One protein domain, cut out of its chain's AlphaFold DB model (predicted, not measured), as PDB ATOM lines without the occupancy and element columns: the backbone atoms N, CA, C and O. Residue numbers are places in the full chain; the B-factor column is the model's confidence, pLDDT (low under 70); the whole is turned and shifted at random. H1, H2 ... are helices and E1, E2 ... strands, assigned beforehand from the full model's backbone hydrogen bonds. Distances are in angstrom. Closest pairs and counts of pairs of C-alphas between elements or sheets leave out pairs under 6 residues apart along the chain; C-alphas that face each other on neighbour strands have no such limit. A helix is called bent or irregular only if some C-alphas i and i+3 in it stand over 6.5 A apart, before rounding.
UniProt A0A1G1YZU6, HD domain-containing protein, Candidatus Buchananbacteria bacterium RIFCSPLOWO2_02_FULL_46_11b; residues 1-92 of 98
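AT A GLANCE: This is residues 1 to 92 of the 98 residues of the protein "HD domain-containing protein" of Candidatus Buchananbacteria bacterium RIFCSPLOWO2_02_FULL_46_11b (UniProt A0A1G1YZU6). H4 and H5 fold back on each other as a helical hairpin, and H1 runs alongside them, so that the centres of the three make a triangle. The hairpin of strands E1 and E2 lies beside H4, H2 sits at the first end of H4, and the short helices H3 and H6 lie away from this body, toward the other end of the long axis. The printed part has 92 residues, with two named strands followed by six named helices, E1 E2 H1 H2 H3 H4 H5 H6, and its class is mostly helix; the sheet, E1 - E2, is antiparallel. It is compact, with a radius of gyration of the C-alphas of 14.1 A, and spans 39 by 26 by 21 A.

IN THESE COORDINATES: Find C-alpha 2 at (169.022, 162.519, 194.261), where E1 begins; it runs over residues 2 to 5, and E2 follows at residues 9 to 12, 10.4 A long. H1 takes residues 16 to 23, 10.6 A, and H2 residues 25 to 32, 11.8 A. H3, residues 37 to 41, is neither bent nor irregular, but only just: C-alphas 37 and 40 are 6.3 A apart. Look next for C-alpha 51 at (154.250, 174.848, 196.570), where H4 begins; it runs 19.6 A to residue 64. H5 spans residues 69 to 77, 12.3 A, and H6 residues 86 to 92, ending at C-alpha 92 at (137.281, 186.930, 193.190).

HOW THE PARTS SIT: Begin at the hairpin of E1 and E2, antiparallel at 158 degrees, where N 3 and O 11 are 2.9 A apart and N 5 and O 9 are 2.8 A apart, both within hydrogen-bond range. The closest C-alphas of E2 and H4, those of Phe 11 and Leu 60, are 7.5 A apart. H1 is close to H5 but not clearly touching, with a shallow tilt of 10 degrees, the same way; their closest C-alphas, Leu 18 and Ile 73, are 6.9 A apart. H2 touches H4 with residues 51 to 53 of H4 alone, closest at the C-alphas of Leu 30 and Phe 52, 4.8 A, at a steep tilt of 67 degrees, only just short of about perpendicular. H4 and H5, a helical hairpin, touch at a shallow tilt of 18 degrees, opposite ways, closest at the C-alphas of Ser 55 and Leu 76, 4.9 A. H3 is close to H6 but not clearly touching, with the C-alphas of Gly 37 and Ser 86 7.8 A apart; H6 is apart from H4 and from H5. Every O i to N i+4 pair is within hydrogen-bond range in H1, H4, H5 and H6; H2 has 1 of 4, with 3 of 5 O i to N i+3 pairs, and H3 0 of 1, with 1 of 2.

THE WHOLE: The C-alphas farthest apart, those of Pro 16 and Arg 43, are 41.6 A apart. The printed part has no cut and begins at the chain's first residue. No link is long; H3 to H4, with 9 residues between, and H5 to H6, with 8, are short, and the others are tight. The mean pLDDT of the printed part is 91.3, and residues 43, 45 to 46 and 89 of the model are under 70.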
ATOM      1  N   MET A   1     167.352 160.395 190.296       95.06
ATOM      2  CA  MET A   1     167.445 161.776 190.822       95.06
ATOM      3  C   MET A   1     167.705 161.735 192.325       95.06
ATOM      4  O   MET A   1     166.949 161.090 193.038       95.06
ATOM      5  N   THR A   2     168.759 162.393 192.813       97.06
ATOM      6  CA  THR A   2     169.022 162.519 194.261       97.06
ATOM      7  C   THR A   2     168.447 163.829 194.785       97.06
ATOM      8  O   THR A   2     168.649 164.876 194.172       97.06
ATOM      9  N   ILE A   3     167.753 163.773 195.922       97.00
ATOM     10  CA  ILE A   3     167.171 164.933 196.600       97.00
ATOM     11  C   ILE A   3     167.663 164.964 198.044       97.00
ATOM     12  O   ILE A   3     167.584 163.961 198.749       97.00
ATOM     13  N   ASN A   4     168.137 166.128 198.485       96.75
ATOM     14  CA  ASN A   4     168.467 166.395 199.881       96.75
ATOM     15  C   ASN A   4     167.383 167.307 200.458       96.75
ATOM     16  O   ASN A   4     167.282 168.466 200.061       96.75
ATOM     17  N   HIS A   5     166.556 166.773 201.353       95.69
ATOM     18  CA  HIS A   5     165.480 167.513 202.001       95.69
ATOM     19  C   HIS A   5     165.912 167.958 203.404       95.69
ATOM     20  O   HIS A   5     166.396 167.114 204.167       95.69
ATOM     21  N   PRO A   6     165.702 169.229 203.795       92.38
ATOM     22  CA  PRO A   6     166.199 169.761 205.068       92.38
ATOM     23  C   PRO A   6     165.655 169.012 206.293       92.38
ATOM     24  O   PRO A   6     166.371 168.841 207.270       92.38
ATOM     25  N   LEU A   7     164.412 168.517 206.226       91.94
ATOM     26  CA  LEU A   7     163.767 167.816 207.346       91.94
ATOM     27  C   LEU A   7     163.897 166.291 207.291       91.94
ATOM     28  O   LEU A   7     163.797 165.619 208.315       91.94
ATOM     29  N   TYR A   8     164.050 165.720 206.096       95.44
ATOM     30  CA  TYR A   8     163.911 164.271 205.901       95.44
ATOM     31  C   TYR A   8     165.217 163.595 205.482       95.44
ATOM     32  O   TYR A   8     165.281 162.369 205.467       95.44
ATOM     33  N   GLY A   9     166.260 164.372 205.185       95.75
ATOM     34  CA  GLY A   9     167.546 163.859 204.741       95.75
ATOM     35  C   GLY A   9     167.570 163.544 203.246       95.75
ATOM     36  O   GLY A   9     166.879 164.171 202.438       95.75
ATOM     37  N   ARG A  10     168.429 162.597 202.869       97.50
ATOM     38  CA  ARG A  10     168.733 162.272 201.473       97.50
ATOM     39  C   ARG A  10     167.855 161.137 200.954       97.50
ATOM     40  O   ARG A  10     167.812 160.068 201.551       97.50
ATOM     41  N   PHE A  11     167.255 161.345 199.785       97.94
ATOM     42  CA  PHE A  11     166.476 160.345 199.056       97.94
ATOM     43  C   PHE A  11     167.000 160.168 197.635       97.94
ATOM     44  O   PHE A  11     167.421 161.124 196.980       97.94
ATOM     45  N   ASN A  12     166.921 158.935 197.145       97.50
ATOM     46  CA  ASN A  12     167.161 158.604 195.748       97.50
ATOM     47  C   ASN A  12     165.837 158.177 195.114       97.50
ATOM     48  O   ASN A  12     165.243 157.183 195.523       97.50
ATOM     49  N   ILE A  13     165.392 158.942 194.120       97.50
ATOM     50  CA  ILE A  13     164.233 158.623 193.286       97.50
ATOM     51  C   ILE A  13     164.749 158.003 191.994       97.50
ATOM     52  O   ILE A  13     165.531 158.636 191.276       97.50
ATOM     53  N   THR A  14     164.342 156.772 191.713       97.88
ATOM     54  CA  THR A  14     164.780 155.998 190.541       97.88
ATOM     55  C   THR A  14     163.645 155.737 189.560       97.88
ATOM     56  O   THR A  14     163.917 155.438 188.403       97.88
ATOM     57  N   GLU A  15     162.392 155.886 189.990       98.25
ATOM     58  CA  GLU A  15     161.210 155.637 189.173       98.25
ATOM     59  C   GLU A  15     161.089 156.708 188.076       98.25
ATOM     60  O   GLU A  15     160.947 157.893 188.406       98.25
ATOM     61  N   PRO A  16     161.103 156.328 186.781       98.25
ATOM     62  CA  PRO A  16     161.035 157.286 185.675       98.25
ATOM     63  C   PRO A  16     159.814 158.203 185.755       98.25
ATOM     64  O   PRO A  16     159.952 159.414 185.639       98.25
ATOM     65  N   VAL A  17     158.644 157.648 186.087       98.31
ATOM     66  CA  VAL A  17     157.398 158.416 186.221       98.31
ATOM     67  C   VAL A  17     157.512 159.549 187.245       98.31
ATOM     68  O   VAL A  17     157.087 160.668 186.975       98.31
ATOM     69  N   LEU A  18     158.139 159.313 188.401       98.50
ATOM     70  CA  LEU A  18     158.325 160.362 189.405       98.50
ATOM     71  C   LEU A  18     159.319 161.416 188.923       98.50
ATOM     72  O   LEU A  18     159.100 162.605 189.139       98.50
ATOM     73  N   ILE A  19     160.396 160.996 188.262       98.56
ATOM     74  CA  ILE A  19     161.393 161.914 187.703       98.56
ATOM     75  C   ILE A  19     160.745 162.823 186.649       98.56
ATOM     76  O   ILE A  19     160.948 164.040 186.688       98.56
ATOM     77  N   ASP A  20     159.929 162.258 185.762       98.56
ATOM     78  CA  ASP A  20     159.227 162.998 184.715       98.56
ATOM     79  C   ASP A  20     158.203 163.966 185.313       98.56
ATOM     80  O   ASP A  20     158.188 165.149 184.962       98.56
ATOM     81  N   LEU A  21     157.407 163.524 186.292       98.50
ATOM     82  CA  LEU A  21     156.441 164.384 186.982       98.50
ATOM     83  C   LEU A  21     157.125 165.532 187.742       98.50
ATOM     84  O   LEU A  21     156.686 166.680 187.631       98.50
ATOM     85  N   ILE A  22     158.231 165.263 188.448       98.31
ATOM     86  CA  ILE A  22     159.015 166.283 189.169       98.31
ATOM     87  C   ILE A  22     159.565 167.358 188.217       98.31
ATOM     88  O   ILE A  22     159.671 168.540 188.582       98.31
ATOM     89  N   ASN A  23     159.929 166.951 186.999       98.19
ATOM     90  CA  ASN A  23     160.466 167.832 185.967       98.19
ATOM     91  C   ASN A  23     159.396 168.409 185.033       98.19
ATOM     92  O   ASN A  23     159.713 169.301 184.244       98.19
ATOM     93  N   SER A  24     158.141 167.974 185.151       98.31
ATOM     94  CA  SER A  24     157.049 168.450 184.308       98.31
ATOM     95  C   SER A  24     156.868 169.971 184.427       98.31
ATOM     96  O   SER A  24     156.986 170.531 185.526       98.31
ATOM     97  N   PRO A  25     156.532 170.679 183.330       98.00
ATOM     98  CA  PRO A  25     156.259 172.115 183.381       98.00
ATOM     99  C   PRO A  25     155.153 172.468 184.382       98.00
ATOM    100  O   PRO A  25     155.263 173.467 185.098       98.00
ATOM    101  N   ALA A  26     154.126 171.614 184.471       97.00
ATOM    102  CA  ALA A  26     153.022 171.764 185.408       97.00
ATOM    103  C   ALA A  26     153.525 171.836 186.853       97.00
ATOM    104  O   ALA A  26     153.193 172.792 187.554       97.00
ATOM    105  N   LEU A  27     154.381 170.907 187.286       97.44
ATOM    106  CA  LEU A  27     154.895 170.923 188.654       97.44
ATOM    107  C   LEU A  27     155.984 171.986 188.856       97.44
ATOM    108  O   LEU A  27     155.970 172.720 189.843       97.44
ATOM    109  N   ARG A  28     156.903 172.149 187.896       97.38
ATOM    110  CA  ARG A  28     158.001 173.135 187.968       97.38
ATOM    111  C   ARG A  28     157.498 174.569 188.135       97.38
ATOM    112  O   ARG A  28     158.167 175.359 188.804       97.38
ATOM    113  N   ARG A  29     156.327 174.919 187.580       97.31
ATOM    114  CA  ARG A  29     155.744 176.263 187.744       97.31
ATOM    115  C   ARG A  29     155.476 176.609 189.217       97.31
ATOM    116  O   ARG A  29     155.539 177.787 189.566       97.31
ATOM    117  N   LEU A  30     155.213 175.608 190.069       96.56
ATOM    118  CA  LEU A  30     154.897 175.789 191.490       96.56
ATOM    119  C   LEU A  30     156.064 176.394 192.280       96.56
ATOM    120  O   LEU A  30     155.836 176.996 193.322       96.56
ATOM    121  N   LYS A  31     157.298 176.342 191.754       95.56
ATOM    122  CA  LYS A  31     158.456 177.053 192.328       95.56
ATOM    123  C   LYS A  31     158.245 178.566 192.428       95.56
ATOM    124  O   LYS A  31     158.910 179.230 193.213       95.56
ATOM    125  N   ARG A  32     157.336 179.117 191.617       93.31
ATOM    126  CA  ARG A  32     156.975 180.543 191.607       93.31
ATOM    127  C   ARG A  32     155.702 180.844 192.400       93.31
ATOM    128  O   ARG A  32     155.265 181.989 192.421       93.31
ATOM    129  N   ILE A  33     155.085 179.833 193.012       92.75
ATOM    130  CA  ILE A  33     153.839 179.979 193.762       92.75
ATOM    131  C   ILE A  33     154.144 179.766 195.238       92.75
ATOM    132  O   ILE A  33     154.540 178.681 195.656       92.75
ATOM    133  N   SER A  34     153.958 180.822 196.026       91.62
ATOM    134  CA  SER A  34     154.142 180.777 197.475       91.62
ATOM    135  C   SER A  34     153.169 179.798 198.125       91.62
ATOM    136  O   SER A  34     151.979 179.799 197.790       91.62
ATOM    137  N   GLN A  35     153.659 179.015 199.089       90.38
ATOM    138  CA  GLN A  35     152.795 178.204 199.950       90.38
ATOM    139  C   GLN A  35     151.893 179.099 200.810       90.38
ATOM    140  O   GLN A  35     150.719 178.808 201.012       90.38
ATOM    141  N   HIS A  36     152.435 180.228 201.267       87.69
ATOM    142  CA  HIS A  36     151.821 181.078 202.285       87.69
ATOM    143  C   HIS A  36     150.972 182.227 201.707       87.69
ATOM    144  O   HIS A  36     150.383 183.006 202.455       87.69
ATOM    145  N   GLY A  37     150.884 182.375 200.381       84.88
ATOM    146  CA  GLY A  37     150.065 183.418 199.754       84.88
ATOM    147  C   GLY A  37     150.452 184.831 200.215       84.88
ATOM    148  O   GLY A  37     151.603 185.234 200.071       84.88
ATOM    149  N   CYS A  38     149.503 185.597 200.759       79.62
ATOM    150  CA  CYS A  38     149.733 186.968 201.237       79.62
ATOM    151  C   CYS A  38     150.565 187.051 202.523       79.62
ATOM    152  O   CYS A  38     151.210 188.073 202.757       79.62
ATOM    153  N   TRP A  39     150.616 185.979 203.319       78.19
ATOM    154  CA  TRP A  39     151.371 185.955 204.575       78.19
ATOM    155  C   TRP A  39     152.871 186.179 204.384       78.19
ATOM    156  O   TRP A  39     153.523 186.715 205.274       78.19
ATOM    157  N   GLN A  40     153.412 185.855 203.206       77.12
ATOM    158  CA  GLN A  40     154.827 186.072 202.898       77.12
ATOM    159  C   GLN A  40     155.253 187.555 202.904       77.12
ATOM    160  O   GLN A  40     156.446 187.834 202.934       77.12
ATOM    161  N   PHE A  41     154.307 188.503 202.834       79.69
ATOM    162  CA  PHE A  41     154.596 189.944 202.795       79.69
ATOM    163  C   PHE A  41     154.500 190.629 204.164       79.69
ATOM    164  O   PHE A  41     154.759 191.826 204.271       79.69
ATOM    165  N   TYR A  42     154.130 189.895 205.214       81.38
ATOM    166  CA  TYR A  42     154.083 190.442 206.566       81.38
ATOM    167  C   TYR A  42     155.474 190.433 207.216       81.38
ATOM    168  O   TYR A  42     156.316 189.591 206.917       81.38
ATOM    169  N   ARG A  43     155.717 191.379 208.134       61.28
ATOM    170  CA  ARG A  43     157.028 191.675 208.759       61.28
ATOM    171  C   ARG A  43     157.651 190.506 209.553       61.28
ATOM    172  O   ARG A  43     158.828 190.567 209.886       61.28
ATOM    173  N   PHE A  44     156.878 189.450 209.804       72.44
ATOM    174  CA  PHE A  44     157.289 188.188 210.435       72.44
ATOM    175  C   PHE A  44     156.923 186.973 209.571       72.44
ATOM    176  O   PHE A  44     156.621 185.900 210.088       72.44
ATOM    177  N   GLY A  45     156.848 187.171 208.254       61.56
ATOM    178  CA  GLY A  45     156.468 186.127 207.318       61.56
ATOM    179  C   GLY A  45     157.399 184.914 207.429       61.56
ATOM    180  O   GLY A  45     158.588 185.080 207.715       61.56
ATOM    181  N   PRO A  46     156.876 183.698 207.212       68.25
ATOM    182  CA  PRO A  46     157.696 182.493 207.192       68.25
ATOM    183  C   PRO A  46     158.776 182.589 206.108       68.25
ATOM    184  O   PRO A  46     158.637 183.344 205.139       68.25
ATOM    185  N   GLU A  47     159.841 181.796 206.255       74.69
ATOM    186  CA  GLU A  47     160.860 181.667 205.213       74.69
ATOM    187  C   GLU A  47     160.219 181.376 203.849       74.69
ATOM    188  O   GLU A  47     159.137 180.783 203.745       74.69
ATOM    189  N   LYS A  48     160.889 181.825 202.781       81.44
ATOM    190  CA  LYS A  48     160.422 181.614 201.411       81.44
ATOM    191  C   LYS A  48     160.274 180.115 201.163       81.44
ATOM    192  O   LYS A  48     161.264 179.421 200.984       81.44
ATOM    193  N   PHE A  49     159.028 179.665 201.119       90.12
ATOM    194  CA  PHE A  49     158.649 178.282 200.889       90.12
ATOM    195  C   PHE A  49     157.557 178.245 199.827       90.12
ATOM    196  O   PHE A  49     156.541 178.951 199.920       90.12
ATOM    197  N   ASN A  50     157.793 177.472 198.775       93.94
ATOM    198  CA  ASN A  50     156.909 177.407 197.619       93.94
ATOM    199  C   ASN A  50     156.165 176.067 197.537       93.94
ATOM    200  O   ASN A  50     156.544 175.066 198.145       93.94
ATOM    201  N   ARG A  51     155.097 176.040 196.737       96.06
ATOM    202  CA  ARG A  51     154.250 174.848 196.570       96.06
ATOM    203  C   ARG A  51     154.985 173.661 195.951       96.06
ATOM    204  O   ARG A  51     154.581 172.519 196.161       96.06
ATOM    205  N   PHE A  52     156.062 173.906 195.199       97.38
ATOM    206  CA  PHE A  52     156.897 172.825 194.670       97.38
ATOM    207  C   PHE A  52     157.649 172.118 195.803       97.38
ATOM    208  O   PHE A  52     157.673 170.893 195.837       97.38
ATOM    209  N   GLU A  53     158.236 172.873 196.732       96.38
ATOM    210  CA  GLU A  53     158.930 172.320 197.900       96.38
ATOM    211  C   GLU A  53     157.968 171.567 198.816       96.38
ATOM    212  O   GLU A  53     158.288 170.459 199.236       96.38
ATOM    213  N   HIS A  54     156.766 172.110 199.040       96.12
ATOM    214  CA  HIS A  54     155.686 171.416 199.752       96.12
ATOM    215  C   HIS A  54     155.328 170.080 199.092       96.12
ATOM    216  O   HIS A  54     155.421 169.032 199.726       96.12
ATOM    217  N   SER A  55     154.998 170.098 197.798       97.94
ATOM    218  CA  SER A  55     154.612 168.892 197.049       97.94
ATOM    219  C   SER A  55     155.725 167.839 197.036       97.94
ATOM    220  O   SER A  55     155.469 166.645 197.196       97.94
ATOM    221  N   LEU A  56     156.983 168.274 196.892       98.00
ATOM    222  CA  LEU A  56     158.132 167.379 196.970       98.00
ATOM    223  C   LEU A  56     158.323 166.829 198.389       98.00
ATOM    224  O   LEU A  56     158.626 165.651 198.549       98.00
ATOM    225  N   GLY A  57     158.112 167.649 199.417       97.94
ATOM    226  CA  GLY A  57     158.125 167.222 200.812       97.94
ATOM    227  C   GLY A  57     157.085 166.136 201.095       97.94
ATOM    228  O   GLY A  57     157.434 165.119 201.690       97.94
ATOM    229  N   VAL A  58     155.851 166.294 200.603       98.12
ATOM    230  CA  VAL A  58     154.777 165.292 200.741       98.12
ATOM    231  C   VAL A  58     155.161 163.968 200.078       98.12
ATOM    232  O   VAL A  58     155.065 162.921 200.718       98.12
ATOM    233  N   LEU A  59     155.676 164.006 198.843       98.38
ATOM    234  CA  LEU A  59     156.210 162.820 198.164       98.38
ATOM    235  C   LEU A  59     157.250 162.091 199.033       98.38
ATOM    236  O   LEU A  59     157.173 160.876 199.220       98.38
ATOM    237  N   LEU A  60     158.234 162.826 199.559       98.31
ATOM    238  CA  LEU A  60     159.313 162.246 200.361       98.31
ATOM    239  C   LEU A  60     158.823 161.717 201.711       98.31
ATOM    240  O   LEU A  60     159.340 160.707 202.188       98.31
ATOM    241  N   LEU A  61     157.827 162.366 202.314       98.19
ATOM    242  CA  LEU A  61     157.203 161.918 203.554       98.19
ATOM    243  C   LEU A  61     156.482 160.583 203.351       98.19
ATOM    244  O   LEU A  61     156.748 159.632 204.080       98.19
ATOM    245  N   LEU A  62     155.639 160.490 202.320       98.31
ATOM    246  CA  LEU A  62     154.941 159.255 201.954       98.31
ATOM    247  C   LEU A  62     155.935 158.122 201.684       98.31
ATOM    248  O   LEU A  62     155.816 157.027 202.230       98.31
ATOM    249  N   ARG A  63     156.990 158.420 200.922       97.69
ATOM    250  CA  ARG A  63     158.071 157.472 200.649       97.69
ATOM    251  C   ARG A  63     158.789 157.009 201.915       97.69
ATOM    252  O   ARG A  63     159.081 155.824 202.047       97.69
ATOM    253  N   LYS A  64     159.072 157.922 202.850       97.50
ATOM    254  CA  LYS A  64     159.718 157.610 204.137       97.50
ATOM    255  C   LYS A  64     158.904 156.609 204.961       97.50
ATOM    256  O   LYS A  64     159.498 155.809 205.674       97.50
ATOM    257  N   PHE A  65     157.579 156.638 204.841       97.94
ATOM    258  CA  PHE A  65     156.672 155.707 205.513       97.94
ATOM    259  C   PHE A  65     156.303 154.472 204.676       97.94
ATOM    260  O   PHE A  65     155.472 153.679 205.105       97.94
ATOM    261  N   GLY A  66     156.937 154.268 203.517       97.50
ATOM    262  CA  GLY A  66     156.722 153.076 202.696       97.50
ATOM    263  C   GLY A  66     155.402 153.071 201.923       97.50
ATOM    264  O   GLY A  66     154.933 152.000 201.550       97.50
ATOM    265  N   ALA A  67     154.806 154.241 201.675       98.31
ATOM    266  CA  ALA A  67     153.589 154.346 200.880       98.31
ATOM    267  C   ALA A  67     153.806 153.822 199.444       98.31
ATOM    268  O   ALA A  67     154.895 154.015 198.877       98.31
ATOM    269  N   PRO A  68     152.782 153.205 198.829       98.25
ATOM    270  CA  PRO A  68     152.855 152.724 197.455       98.25
ATOM    271  C   PRO A  68     153.090 153.872 196.460       98.25
ATOM    272  O   PRO A  68     152.915 155.057 196.766       98.25
ATOM    273  N   ILE A  69     153.536 153.528 195.250       98.12
ATOM    274  CA  ILE A  69     153.954 154.517 194.248       98.12
ATOM    275  C   ILE A  69     152.790 155.414 193.803       98.12
ATOM    276  O   ILE A  69     152.985 156.597 193.534       98.12
ATOM    277  N   GLU A  70     151.574 154.880 193.789       98.44
ATOM    278  CA  GLU A  70     150.345 155.585 193.440       98.44
ATOM    279  C   GLU A  70     150.047 156.702 194.444       98.44
ATOM    280  O   GLU A  70     149.748 157.829 194.049       98.44
ATOM    281  N   GLU A  71     150.204 156.429 195.743       98.50
ATOM    282  CA  GLU A  71     150.044 157.433 196.799       98.50
ATOM    283  C   GLU A  71     151.145 158.490 196.733       98.50
ATOM    284  O   GLU A  71     150.873 159.681 196.870       98.50
ATOM    285  N   GLN A  72     152.382 158.081 196.452       98.56
ATOM    286  CA  GLN A  72     153.495 159.003 196.222       98.56
ATOM    287  C   GLN A  72     153.216 159.958 195.049       98.56
ATOM    288  O   GLN A  72     153.449 161.163 195.166       98.56
ATOM    289  N   ILE A  73     152.679 159.445 193.938       98.62
ATOM    290  CA  ILE A  73     152.265 160.250 192.780       98.62
ATOM    291  C   ILE A  73     151.117 161.191 193.163       98.62
ATOM    292  O   ILE A  73     151.185 162.385 192.866       98.62
ATOM    293  N   ALA A  74     150.091 160.686 193.852       98.31
ATOM    294  CA  ALA A  74     148.965 161.498 194.303       98.31
ATOM    295  C   ALA A  74     149.429 162.636 195.227       98.31
ATOM    296  O   ALA A  74     149.079 163.795 195.010       98.31
ATOM    297  N   GLY A  75     150.297 162.334 196.193       98.25
ATOM    298  CA  GLY A  75     150.899 163.316 197.091       98.25
ATOM    299  C   GLY A  75     151.790 164.330 196.374       98.25
ATOM    300  O   GLY A  75     151.795 165.501 196.737       98.25
ATOM    301  N   LEU A  76     152.494 163.940 195.312       98.38
ATOM    302  CA  LEU A  76     153.264 164.882 194.495       98.38
ATOM    303  C   LEU A  76     152.363 165.848 193.709       98.38
ATOM    304  O   LEU A  76     152.736 166.999 193.491       98.38
ATOM    305  N   LEU A  77     151.198 165.382 193.258       98.00
ATOM    306  CA  LEU A  77     150.313 166.130 192.364       98.00
ATOM    307  C   LEU A  77     149.163 166.851 193.072       98.00
ATOM    308  O   LEU A  77     148.520 167.678 192.431       98.00
ATOM    309  N   HIS A  78     148.912 166.586 194.360       96.56
ATOM    310  CA  HIS A  78     147.743 167.110 195.082       96.56
ATOM    311  C   HIS A  78     147.594 168.636 194.977       96.56
ATOM    312  O   HIS A  78     146.486 169.146 194.853       96.56
ATOM    313  N   ASP A  79     148.722 169.348 194.948       94.94
ATOM    314  CA  ASP A  79     148.779 170.806 194.922       94.94
ATOM    315  C   ASP A  79     148.999 171.387 193.513       94.94
ATOM    316  O   ASP A  79     149.161 172.601 193.335       94.94
ATOM    317  N   VAL A  80     149.009 170.541 192.471       94.88
ATOM    318  CA  VAL A  80     149.363 170.962 191.109       94.88
ATOM    319  C   VAL A  80     148.368 171.950 190.521       94.88
ATOM    320  O   VAL A  80     148.768 172.738 189.674       94.88
ATOM    321  N   SER A  81     147.112 171.975 190.960       91.19
ATOM    322  CA  SER A  81     146.088 172.900 190.460       91.19
ATOM    323  C   SER A  81     146.144 174.289 191.111       91.19
ATOM    324  O   SER A  81     145.616 175.243 190.536       91.19
ATOM    325  N   HIS A  82     146.826 174.451 192.253       88.06
ATOM    326  CA  HIS A  82     146.827 175.718 192.986       88.06
ATOM    327  C   HIS A  82     147.459 176.868 192.188       88.06
ATOM    328  O   HIS A  82     148.519 176.748 191.565       88.06
ATOM    329  N   THR A  83     146.812 178.029 192.246       82.25
ATOM    330  CA  THR A  83     147.281 179.290 191.662       82.25
ATOM    331  C   THR A  83     147.854 180.221 192.737       82.25
ATOM    332  O   THR A  83     147.725 179.985 193.945       82.25
ATOM    333  N   ALA A  84     148.525 181.293 192.303       78.69
ATOM    334  CA  ALA A  84     148.972 182.344 193.213       78.69
ATOM    335  C   ALA A  84     147.767 182.966 193.929       78.69
ATOM    336  O   ALA A  84     146.780 183.305 193.286       78.69
ATOM    337  N   PHE A  85     147.855 183.084 195.258       73.81
ATOM    338  CA  PHE A  85     146.741 183.518 196.109       73.81
ATOM    339  C   PHE A  85     145.437 182.747 195.844       73.81
ATOM    340  O   PHE A  85     144.375 183.351 195.882       73.81
ATOM    341  N   SER A  86     145.516 181.439 195.569       71.44
ATOM    342  CA  SER A  86     144.363 180.587 195.203       71.44
ATOM    343  C   SER A  86     143.061 180.912 195.944       71.44
ATOM    344  O   SER A  86     142.098 181.254 195.277       71.44
ATOM    345  N   HIS A  87     143.052 180.976 197.279       73.88
ATOM    346  CA  HIS A  87     141.843 181.342 198.040       73.88
ATOM    347  C   HIS A  87     141.292 182.754 197.758       73.88
ATOM    348  O   HIS A  87     140.086 182.967 197.775       73.88
ATOM    349  N   VAL A  88     142.156 183.737 197.489       74.38
ATOM    350  CA  VAL A  88     141.723 185.076 197.049       74.38
ATOM    351  C   VAL A  88     141.146 184.994 195.638       74.38
ATOM    352  O   VAL A  88     140.115 185.597 195.363       74.38
ATOM    353  N   GLY A  89     141.787 184.224 194.756       67.94
ATOM    354  CA  GLY A  89     141.285 183.954 193.412       67.94
ATOM    355  C   GLY A  89     139.910 183.286 193.429       67.94
ATOM    356  O   GLY A  89     139.021 183.738 192.719       67.94
ATOM    357  N   ASP A  90     139.706 182.271 194.266       72.62
ATOM    358  CA  ASP A  90     138.431 181.555 194.365       72.62
ATOM    359  C   ASP A  90     137.285 182.498 194.755       72.62
ATOM    360  O   ASP A  90     136.220 182.457 194.135       72.62
ATOM    361  N   ARG A  91     137.538 183.421 195.693       72.81
ATOM    362  CA  ARG A  91     136.592 184.488 196.061       72.81
ATOM    363  C   ARG A  91     136.338 185.475 194.931       72.81
ATOM    364  O   ARG A  91     135.193 185.824 194.667       72.81
ATOM    365  N   LEU A  92     137.395 185.938 194.265       75.94
ATOM    366  CA  LEU A  92     137.281 186.930 193.190       75.94
ATOM    367  C   LEU A  92     136.584 186.374 191.945       75.94
ATOM    368  O   LEU A  92     135.884 187.110 191.257       75.94
TER     369      LEU A  92